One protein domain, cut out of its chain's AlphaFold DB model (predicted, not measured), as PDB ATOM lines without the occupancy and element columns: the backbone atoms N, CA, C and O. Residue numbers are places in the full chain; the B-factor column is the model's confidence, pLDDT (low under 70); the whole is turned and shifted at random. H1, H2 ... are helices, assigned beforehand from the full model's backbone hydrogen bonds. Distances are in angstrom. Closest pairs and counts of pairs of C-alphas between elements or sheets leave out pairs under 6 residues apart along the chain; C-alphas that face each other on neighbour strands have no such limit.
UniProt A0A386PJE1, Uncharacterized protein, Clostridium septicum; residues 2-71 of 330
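What this domain is: This is residues 2 to 71 of the 330 residues of an uncharacterized protein of Clostridium septicum (UniProt A0A386PJE1). Four helices make an open, flat zigzag: H1 and H2 form an arm with a corner between them, H3 folds back from H2, and long H4 folds back along H3 as a hairpin. Residues 2 to 21 and 55 to 71 stick out. The printed part, 70 residues with no named strand, is all helix and extended: radius of gyration of the C-alphas 18.6 A, spans 62 by 32 by 16 A.

How they stand to each other: H1, residues 2 to 16, and H2, residues 18 to 28, meet only through their link. H2 touches H3, residues 30 to 40, at a steep tilt of 48 degrees, opposite ways; their closest C-alphas, of Lys 26 and Tyr 33, are 5.6 A apart. H4, residues 44 to 71, touches H3 with residues 44 to 54 alone; the closest C-alphas, of Gly 38 and Leu 47, are 4.8 A apart. This hairpin has a shallow tilt of 35.0 degrees, only just short of steep, opposite ways. Every O i to N i+4 pair is within hydrogen-bond range in H1, H2 and H3, and 20 of 24 in H4.

Where its parts are: H1 begins at C-alpha 2 (9.834, -28.986, -15.324) and measures 20.6 A, H2 15.2 A and H3 15.7 A; H4, 41.4 A, ends at C-alpha 71 (47.740, -75.414, -30.292).

The domain as a whole: The farthest C-alphas, of Ala 2 and Asn 71, are 61.8 A apart. The printed part has no cut, and its links are tight. Residues 2 to 16 and 18 to 19 have pLDDT under 70.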
ATOM      1  N   ALA A   2       9.626 -27.749 -16.105       50.22
ATOM      2  CA  ALA A   2       9.834 -28.986 -15.324       50.22
ATOM      3  C   ALA A   2      10.960 -29.922 -15.832       50.22
ATOM      4  O   ALA A   2      11.663 -30.530 -15.028       50.22
ATOM      5  N   ILE A   3      11.177 -30.003 -17.152       52.06
ATOM      6  CA  ILE A   3      12.289 -30.775 -17.743       52.06
ATOM      7  C   ILE A   3      13.635 -30.156 -17.360       52.06
ATOM      8  O   ILE A   3      14.536 -30.882 -16.966       52.06
ATOM      9  N   SER A   4      13.753 -28.824 -17.393       53.84
ATOM     10  CA  SER A   4      14.966 -28.117 -16.964       53.84
ATOM     11  C   SER A   4      15.239 -28.350 -15.478       53.84
ATOM     12  O   SER A   4      16.376 -28.635 -15.134       53.84
ATOM     13  N   PHE A   5      14.215 -28.358 -14.619       62.25
ATOM     14  CA  PHE A   5      14.376 -28.678 -13.195       62.25
ATOM     15  C   PHE A   5      14.789 -30.137 -12.940       62.25
ATOM     16  O   PHE A   5      15.680 -30.371 -12.126       62.25
ATOM     17  N   LYS A   6      14.221 -31.122 -13.656       64.06
ATOM     18  CA  LYS A   6      14.676 -32.526 -13.578       64.06
ATOM     19  C   LYS A   6      16.104 -32.691 -14.097       64.06
ATOM     20  O   LYS A   6      16.882 -33.418 -13.494       64.06
ATOM     21  N   LEU A   7      16.466 -31.998 -15.172       58.00
ATOM     22  CA  LEU A   7      17.807 -32.050 -15.757       58.00
ATOM     23  C   LEU A   7      18.835 -31.370 -14.840       58.00
ATOM     24  O   LEU A   7      19.915 -31.910 -14.641       58.00
ATOM     25  N   GLN A   8      18.463 -30.267 -14.187       62.69
ATOM     26  CA  GLN A   8      19.260 -29.605 -13.149       62.69
ATOM     27  C   GLN A   8      19.418 -30.484 -11.903       62.69
ATOM     28  O   GLN A   8      20.500 -30.552 -11.334       62.69
ATOM     29  N   HIS A   9      18.363 -31.197 -11.498       67.94
ATOM     30  CA  HIS A   9      18.408 -32.150 -10.389       67.94
ATOM     31  C   HIS A   9      19.296 -33.358 -10.717       67.94
ATOM     32  O   HIS A   9      20.104 -33.767  -9.889       67.94
ATOM     33  N   ILE A  10      19.202 -33.901 -11.935       64.69
ATOM     34  CA  ILE A  10      20.076 -34.976 -12.422       64.69
ATOM     35  C   ILE A  10      21.527 -34.486 -12.474       64.69
ATOM     36  O   ILE A  10      22.401 -35.144 -11.917       64.69
ATOM     37  N   LEU A  11      21.789 -33.305 -13.041       64.06
ATOM     38  CA  LEU A  11      23.123 -32.697 -13.062       64.06
ATOM     39  C   LEU A  11      23.669 -32.474 -11.648       64.06
ATOM     40  O   LEU A  11      24.794 -32.872 -11.372       64.06
ATOM     41  N   ASN A  12      22.869 -31.941 -10.722       69.50
ATOM     42  CA  ASN A  12      23.273 -31.779  -9.325       69.50
ATOM     43  C   ASN A  12      23.532 -33.128  -8.645       69.50
ATOM     44  O   ASN A  12      24.515 -33.257  -7.925       69.50
ATOM     45  N   SER A  13      22.720 -34.156  -8.906       62.12
ATOM     46  CA  SER A  13      22.945 -35.500  -8.363       62.12
ATOM     47  C   SER A  13      24.218 -36.155  -8.917       62.12
ATOM     48  O   SER A  13      24.944 -36.804  -8.170       62.12
ATOM     49  N   ILE A  14      24.548 -35.921 -10.192       64.06
ATOM     50  CA  ILE A  14      25.799 -36.367 -10.823       64.06
ATOM     51  C   ILE A  14      26.993 -35.590 -10.260       64.06
ATOM     52  O   ILE A  14      28.032 -36.188 -10.004       64.06
ATOM     53  N   LEU A  15      26.858 -34.284 -10.024       67.00
ATOM     54  CA  LEU A  15      27.913 -33.453  -9.440       67.00
ATOM     55  C   LEU A  15      28.187 -33.825  -7.976       67.00
ATOM     56  O   LEU A  15      29.349 -33.954  -7.594       67.00
ATOM     57  N   ILE A  16      27.142 -34.078  -7.183       69.94
ATOM     58  CA  ILE A  16      27.248 -34.534  -5.786       69.94
ATOM     59  C   ILE A  16      27.864 -35.940  -5.722       69.94
ATOM     60  O   ILE A  16      28.750 -36.188  -4.906       69.94
ATOM     61  N   ASN A  17      27.475 -36.838  -6.634       70.88
ATOM     62  CA  ASN A  17      27.995 -38.208  -6.698       70.88
ATOM     63  C   ASN A  17      29.256 -38.359  -7.565       70.88
ATOM     64  O   ASN A  17      29.762 -39.474  -7.699       70.88
ATOM     65  N   SER A  18      29.794 -37.272  -8.127       65.56
ATOM     66  CA  SER A  18      30.923 -37.293  -9.071       65.56
ATOM     67  C   SER A  18      32.148 -37.993  -8.488       65.56
ATOM     68  O   SER A  18      32.771 -38.807  -9.163       65.56
ATOM     69  N   LYS A  19      32.431 -37.772  -7.199       69.56
ATOM     70  CA  LYS A  19      33.490 -38.476  -6.465       69.56
ATOM     71  C   LYS A  19      33.248 -39.988  -6.417       69.56
ATOM     72  O   LYS A  19      34.151 -40.744  -6.745       69.56
ATOM     73  N   SER A  20      32.020 -40.428  -6.123       73.81
ATOM     74  CA  SER A  20      31.672 -41.861  -6.095       73.81
ATOM     75  C   SER A  20      31.771 -42.525  -7.473       73.81
ATOM     76  O   SER A  20      32.198 -43.673  -7.580       73.81
ATOM     77  N   ILE A  21      31.431 -41.791  -8.539       71.19
ATOM     78  CA  ILE A  21      31.531 -42.262  -9.924       71.19
ATOM     79  C   ILE A  21      33.006 -42.398 -10.307       71.19
ATOM     80  O   ILE A  21      33.417 -43.439 -10.813       71.19
ATOM     81  N   ILE A  22      33.825 -41.389 -10.004       74.31
ATOM     82  CA  ILE A  22      35.276 -41.409 -10.230       74.31
ATOM     83  C   ILE A  22      35.940 -42.553  -9.441       74.31
ATOM     84  O   ILE A  22      36.787 -43.262  -9.986       74.31
ATOM     85  N   ASP A  23      35.512 -42.801  -8.201       76.50
ATOM     86  CA  ASP A  23      35.994 -43.914  -7.377       76.50
ATOM     87  C   ASP A  23      35.564 -45.286  -7.926       76.50
ATOM     88  O   ASP A  23      36.334 -46.251  -7.874       76.50
ATOM     89  N   ALA A  24      34.364 -45.390  -8.506       73.94
ATOM     90  CA  ALA A  24      33.915 -46.592  -9.207       73.94
ATOM     91  C   ALA A  24      34.741 -46.843 -10.480       73.94
ATOM     92  O   ALA A  24      35.197 -47.967 -10.699       73.94
ATOM     93  N   PHE A  25      35.019 -45.801 -11.272       71.94
ATOM     94  CA  PHE A  25      35.905 -45.893 -12.436       71.94
ATOM     95  C   PHE A  25      37.325 -46.301 -12.043       71.94
ATOM     96  O   PHE A  25      37.918 -47.147 -12.708       71.94
ATOM     97  N   LYS A  26      37.845 -45.796 -10.920       78.62
ATOM     98  CA  LYS A  26      39.144 -46.211 -10.381       78.62
ATOM     99  C   LYS A  26      39.192 -47.701 -10.021       78.62
ATOM    100  O   LYS A  26      40.253 -48.303 -10.141       78.62
ATOM    101  N   LYS A  27      38.074 -48.305  -9.596       78.00
ATOM    102  CA  LYS A  27      37.992 -49.744  -9.273       78.00
ATOM    103  C   LYS A  27      37.767 -50.631 -10.498       78.00
ATOM    104  O   LYS A  27      38.390 -51.682 -10.596       78.00
ATOM    105  N   ILE A  28      36.868 -50.236 -11.399       82.38
ATOM    106  CA  ILE A  28      36.436 -51.066 -12.536       82.38
ATOM    107  C   ILE A  28      37.404 -50.937 -13.712       82.38
ATOM    108  O   ILE A  28      37.726 -51.929 -14.361       82.38
ATOM    109  N   TYR A  29      37.880 -49.720 -13.985       82.00
ATOM    110  CA  TYR A  29      38.766 -49.445 -15.111       82.00
ATOM    111  C   TYR A  29      39.840 -48.398 -14.753       82.00
ATOM    112  O   TYR A  29      39.809 -47.263 -15.243       82.00
ATOM    113  N   PRO A  30      40.834 -48.787 -13.922       84.44
ATOM    114  CA  PRO A  30      41.913 -47.909 -13.468       84.44
ATOM    115  C   PRO A  30      42.644 -47.120 -14.577       84.44
ATOM    116  O   PRO A  30      42.978 -45.960 -14.327       84.44
ATOM    117  N   PRO A  31      42.886 -47.663 -15.795       87.38
ATOM    118  CA  PRO A  31      43.554 -46.915 -16.862       87.38
ATOM    119  C   PRO A  31      42.854 -45.599 -17.224       87.38
ATOM    120  O   PRO A  31      43.521 -44.576 -17.356       87.38
ATOM    121  N   ALA A  32      41.519 -45.581 -17.321       85.19
ATOM    122  CA  ALA A  32      40.786 -44.357 -17.657       85.19
ATOM    123  C   ALA A  32      40.929 -43.269 -16.583       85.19
ATOM    124  O   ALA A  32      41.028 -42.087 -16.910       85.19
ATOM    125  N   TYR A  33      40.992 -43.664 -15.308       86.38
ATOM    126  CA  TYR A  33      41.214 -42.739 -14.197       86.38
ATOM    127  C   TYR A  33      42.601 -42.077 -14.282       86.38
ATOM    128  O   TYR A  33      42.706 -40.852 -14.227       86.38
ATOM    129  N   TYR A  34      43.659 -42.871 -14.469       87.75
ATOM    130  CA  TYR A  34      45.032 -42.360 -14.561       87.75
ATOM    131  C   TYR A  34      45.275 -41.533 -15.831       87.75
ATOM    132  O   TYR A  34      45.995 -40.538 -15.779       87.75
ATOM    133  N   PHE A  35      44.621 -41.885 -16.942       87.81
ATOM    134  CA  PHE A  35      44.611 -41.067 -18.153       87.81
ATOM    135  C   PHE A  35      43.970 -39.696 -17.903       87.81
ATOM    136  O   PHE A  35      44.576 -38.671 -18.208       87.81
ATOM    137  N   SER A  36      42.782 -39.666 -17.285       84.31
ATOM    138  CA  SER A  36      42.093 -38.409 -16.972       84.31
ATOM    139  C   SER A  36      42.941 -37.516 -16.069       84.31
ATOM    140  O   SER A  36      43.101 -36.343 -16.384       84.31
ATOM    141  N   GLN A  37      43.519 -38.050 -14.987       84.12
ATOM    142  CA  GLN A  37      44.366 -37.257 -14.083       84.12
ATOM    143  C   GLN A  37      45.649 -36.765 -14.754       84.12
ATOM    144  O   GLN A  37      46.072 -35.632 -14.526       84.12
ATOM    145  N   GLY A  38      46.254 -37.598 -15.601       85.56
ATOM    146  CA  GLY A  38      47.460 -37.253 -16.340       85.56
ATOM    147  C   GLY A  38      47.256 -36.110 -17.338       85.56
ATOM    148  O   GLY A  38      48.124 -35.253 -17.466       85.56
ATOM    149  N   VAL A  39      46.098 -36.063 -18.007       85.94
ATOM    150  CA  VAL A  39      45.779 -35.026 -19.002       85.94
ATOM    151  C   VAL A  39      45.246 -33.745 -18.354       85.94
ATOM    152  O   VAL A  39      45.605 -32.658 -18.795       85.94
ATOM    153  N   THR A  40      44.419 -33.834 -17.302       85.69
ATOM    154  CA  THR A  40      43.824 -32.635 -16.679       85.69
ATOM    155  C   THR A  40      44.774 -31.916 -15.730       85.69
ATOM    156  O   THR A  40      44.757 -30.691 -15.672       85.69
ATOM    157  N   ASN A  41      45.593 -32.662 -14.982       83.81
ATOM    158  CA  ASN A  41      46.456 -32.106 -13.935       83.81
ATOM    159  C   ASN A  41      47.938 -32.093 -14.338       83.81
ATOM    160  O   ASN A  41      48.777 -31.730 -13.517       83.81
ATOM    161  N   LEU A  42      48.263 -32.514 -15.572       80.62
ATOM    162  CA  LEU A  42      49.633 -32.665 -16.086       80.62
ATOM    163  C   LEU A  42      50.534 -33.516 -15.167       80.62
ATOM    164  O   LEU A  42      51.744 -33.309 -15.082       80.62
ATOM    165  N   ASP A  43      49.945 -34.494 -14.471       85.81
ATOM    166  CA  ASP A  43      50.667 -35.362 -13.545       85.81
ATOM    167  C   ASP A  43      51.379 -36.503 -14.292       85.81
ATOM    168  O   ASP A  43      50.776 -37.496 -14.720       85.81
ATOM    169  N   ILE A  44      52.700 -36.370 -14.407       86.31
ATOM    170  CA  ILE A  44      53.599 -37.317 -15.082       86.31
ATOM    171  C   ILE A  44      53.533 -38.714 -14.439       86.31
ATOM    172  O   ILE A  44      53.671 -39.729 -15.128       86.31
ATOM    173  N   LYS A  45      53.275 -38.798 -13.126       88.81
ATOM    174  CA  LYS A  45      53.163 -40.077 -12.412       88.81
ATOM    175  C   LYS A  45      51.885 -40.827 -12.788       88.81
ATOM    176  O   LYS A  45      51.896 -42.049 -12.920       88.81
ATOM    177  N   SER A  46      50.790 -40.104 -12.993       85.56
ATOM    178  CA  SER A  46      49.528 -40.686 -13.454       85.56
ATOM    179  C   SER A  46      49.627 -41.154 -14.912       85.56
ATOM    180  O   SER A  46      49.178 -42.253 -15.236       85.56
ATOM    181  N   LEU A  47      50.319 -40.399 -15.772       85.81
ATOM    182  CA  LEU A  47      50.606 -40.812 -17.152       85.81
ATOM    183  C   LEU A  47      51.442 -42.097 -17.232       85.81
ATOM    184  O   LEU A  47      51.109 -42.999 -18.002       85.81
ATOM    185  N   SER A  48      52.499 -42.225 -16.426       88.44
ATOM    186  CA  SER A  48      53.321 -43.441 -16.424       88.44
ATOM    187  C   SER A  48      52.537 -44.659 -15.928       88.44
ATOM    188  O   SER A  48      52.625 -45.731 -16.529       88.44
ATOM    189  N   MET A  49      51.692 -44.490 -14.905       88.94
ATOM    190  CA  MET A  49      50.829 -45.561 -14.409       88.94
ATOM    191  C   MET A  49      49.808 -46.018 -15.462       88.94
ATOM    192  O   MET A  49      49.575 -47.217 -15.611       88.94
ATOM    193  N   PHE A  50      49.241 -45.090 -16.238       90.56
ATOM    194  CA  PHE A  50      48.355 -45.410 -17.362       90.56
ATOM    195  C   PHE A  50      49.057 -46.248 -18.443       90.56
ATOM    196  O   PHE A  50      48.511 -47.261 -18.893       90.56
ATOM    197  N   ILE A  51      50.276 -45.857 -18.827       90.12
ATOM    198  CA  ILE A  51      51.081 -46.570 -19.828       90.12
ATOM    199  C   ILE A  51      51.366 -48.000 -19.357       90.12
ATOM    200  O   ILE A  51      51.117 -48.955 -20.092       90.12
ATOM    201  N   ILE A  52      51.814 -48.162 -18.111       91.50
ATOM    202  CA  ILE A  52      52.112 -49.469 -17.510       91.50
ATOM    203  C   ILE A  52      50.861 -50.355 -17.482       91.50
ATOM    204  O   ILE A  52      50.898 -51.497 -17.942       91.50
ATOM    205  N   LEU A  53      49.739 -49.821 -16.989       89.50
ATOM    206  CA  LEU A  53      48.480 -50.561 -16.872       89.50
ATOM    207  C   LEU A  53      47.856 -50.926 -18.224       89.50
ATOM    208  O   LEU A  53      47.047 -51.845 -18.271       89.50
ATOM    209  N   SER A  54      48.225 -50.247 -19.310       89.12
ATOM    210  CA  SER A  54      47.746 -50.566 -20.660       89.12
ATOM    211  C   SER A  54      48.674 -51.552 -21.377       89.12
ATOM    212  O   SER A  54      48.213 -52.509 -21.999       89.12
ATOM    213  N   ILE A  55      49.992 -51.356 -21.260       92.81
ATOM    214  CA  ILE A  55      50.999 -52.163 -21.960       92.81
ATOM    215  C   ILE A  55      51.171 -53.538 -21.311       92.81
ATOM    216  O   ILE A  55      51.254 -54.534 -22.028       92.81
ATOM    217  N   ILE A  56      51.205 -53.636 -19.977       92.12
ATOM    218  CA  ILE A  56      51.457 -54.916 -19.298       92.12
ATOM    219  C   ILE A  56      50.382 -55.963 -19.636       92.12
ATOM    220  O   ILE A  56      50.755 -57.048 -20.089       92.12
ATOM    221  N   PRO A  57      49.068 -55.688 -19.499       89.38
ATOM    222  CA  PRO A  57      48.040 -56.657 -19.874       89.38
ATOM    223  C   PRO A  57      48.085 -57.023 -21.357       89.38
ATOM    224  O   PRO A  57      47.840 -58.176 -21.702       89.38
ATOM    225  N   PHE A  58      48.446 -56.076 -22.229       89.31
ATOM    226  CA  PHE A  58      48.605 -56.332 -23.659       89.31
ATOM    227  C   PHE A  58      49.772 -57.287 -23.952       89.31
ATOM    228  O   PHE A  58      49.606 -58.248 -24.701       89.31
ATOM    229  N   ILE A  59      50.928 -57.093 -23.310       94.19
ATOM    230  CA  ILE A  59      52.076 -58.004 -23.428       94.19
ATOM    231  C   ILE A  59      51.728 -59.389 -22.870       94.19
ATOM    232  O   ILE A  59      52.039 -60.400 -23.499       94.19
ATOM    233  N   ILE A  60      51.048 -59.452 -21.721       93.38
ATOM    234  CA  ILE A  60      50.580 -60.716 -21.130       93.38
ATOM    235  C   ILE A  60      49.633 -61.432 -22.098       93.38
ATOM    236  O   ILE A  60      49.805 -62.625 -22.355       93.38
ATOM    237  N   PHE A  61      48.670 -60.709 -22.673       91.62
ATOM    238  CA  PHE A  61      47.766 -61.243 -23.685       91.62
ATOM    239  C   PHE A  61      48.540 -61.799 -24.882       91.62
ATOM    240  O   PHE A  61      48.302 -62.942 -25.259       91.62
ATOM    241  N   LEU A  62      49.499 -61.051 -25.436       91.69
ATOM    242  CA  LEU A  62      50.319 -61.509 -26.562       91.69
ATOM    243  C   LEU A  62      51.135 -62.762 -26.219       91.69
ATOM    244  O   LEU A  62      51.211 -63.681 -27.032       91.69
ATOM    245  N   ALA A  63      51.714 -62.836 -25.018       92.12
ATOM    246  CA  ALA A  63      52.482 -63.995 -24.573       92.12
ATOM    247  C   ALA A  63      51.602 -65.253 -24.447       92.12
ATOM    248  O   ALA A  63      51.978 -66.334 -24.913       92.12
ATOM    249  N   ILE A  64      50.409 -65.111 -23.860       89.75
ATOM    250  CA  ILE A  64      49.428 -66.198 -23.748       89.75
ATOM    251  C   ILE A  64      48.923 -66.592 -25.136       89.75
ATOM    252  O   ILE A  64      48.915 -67.777 -25.477       89.75
ATOM    253  N   PHE A  65      48.540 -65.609 -25.953       88.25
ATOM    254  CA  PHE A  65      48.024 -65.821 -27.296       88.25
ATOM    255  C   PHE A  65      49.044 -66.564 -28.151       88.25
ATOM    256  O   PHE A  65      48.710 -67.623 -28.663       88.25
ATOM    257  N   ASN A  66      50.305 -66.126 -28.214       88.81
ATOM    258  CA  ASN A  66      51.351 -66.819 -28.977       88.81
ATOM    259  C   ASN A  66      51.535 -68.283 -28.552       88.81
ATOM    260  O   ASN A  66      51.699 -69.159 -29.403       88.81
ATOM    261  N   LYS A  67      51.468 -68.575 -27.248       85.62
ATOM    262  CA  LYS A  67      51.617 -69.945 -26.733       85.62
ATOM    263  C   LYS A  67      50.426 -70.833 -27.096       85.62
ATOM    264  O   LYS A  67      50.597 -72.010 -27.413       85.62
ATOM    265  N   VAL A  68      49.216 -70.285 -27.036       85.88
ATOM    266  CA  VAL A  68      47.972 -71.036 -27.247       85.88
ATOM    267  C   VAL A  68      47.604 -71.114 -28.733       85.88
ATOM    268  O   VAL A  68      47.053 -72.122 -29.173       85.88
ATOM    269  N   PHE A  69      47.973 -70.109 -29.528       83.62
ATOM    270  CA  PHE A  69      47.619 -69.974 -30.940       83.62
ATOM    271  C   PHE A  69      48.088 -71.169 -31.766       83.62
ATOM    272  O   PHE A  69      47.298 -71.730 -32.520       83.62
ATOM    273  N   LYS A  70      49.323 -71.646 -31.558       79.06
ATOM    274  CA  LYS A  70      49.837 -72.838 -32.254       79.06
ATOM    275  C   LYS A  70      48.998 -74.089 -31.964       79.06
ATOM    276  O   LYS A  70      48.728 -74.852 -32.881       79.06
ATOM    277  N   ASN A  71      48.556 -74.270 -30.717       78.50
ATOM    278  CA  ASN A  71      47.740 -75.414 -30.292       78.50
ATOM    279  C   ASN A  71      46.286 -75.314 -30.789       78.50
ATOM    280  O   ASN A  71      45.666 -76.321 -31.113       78.50
TER     281      ASN A  71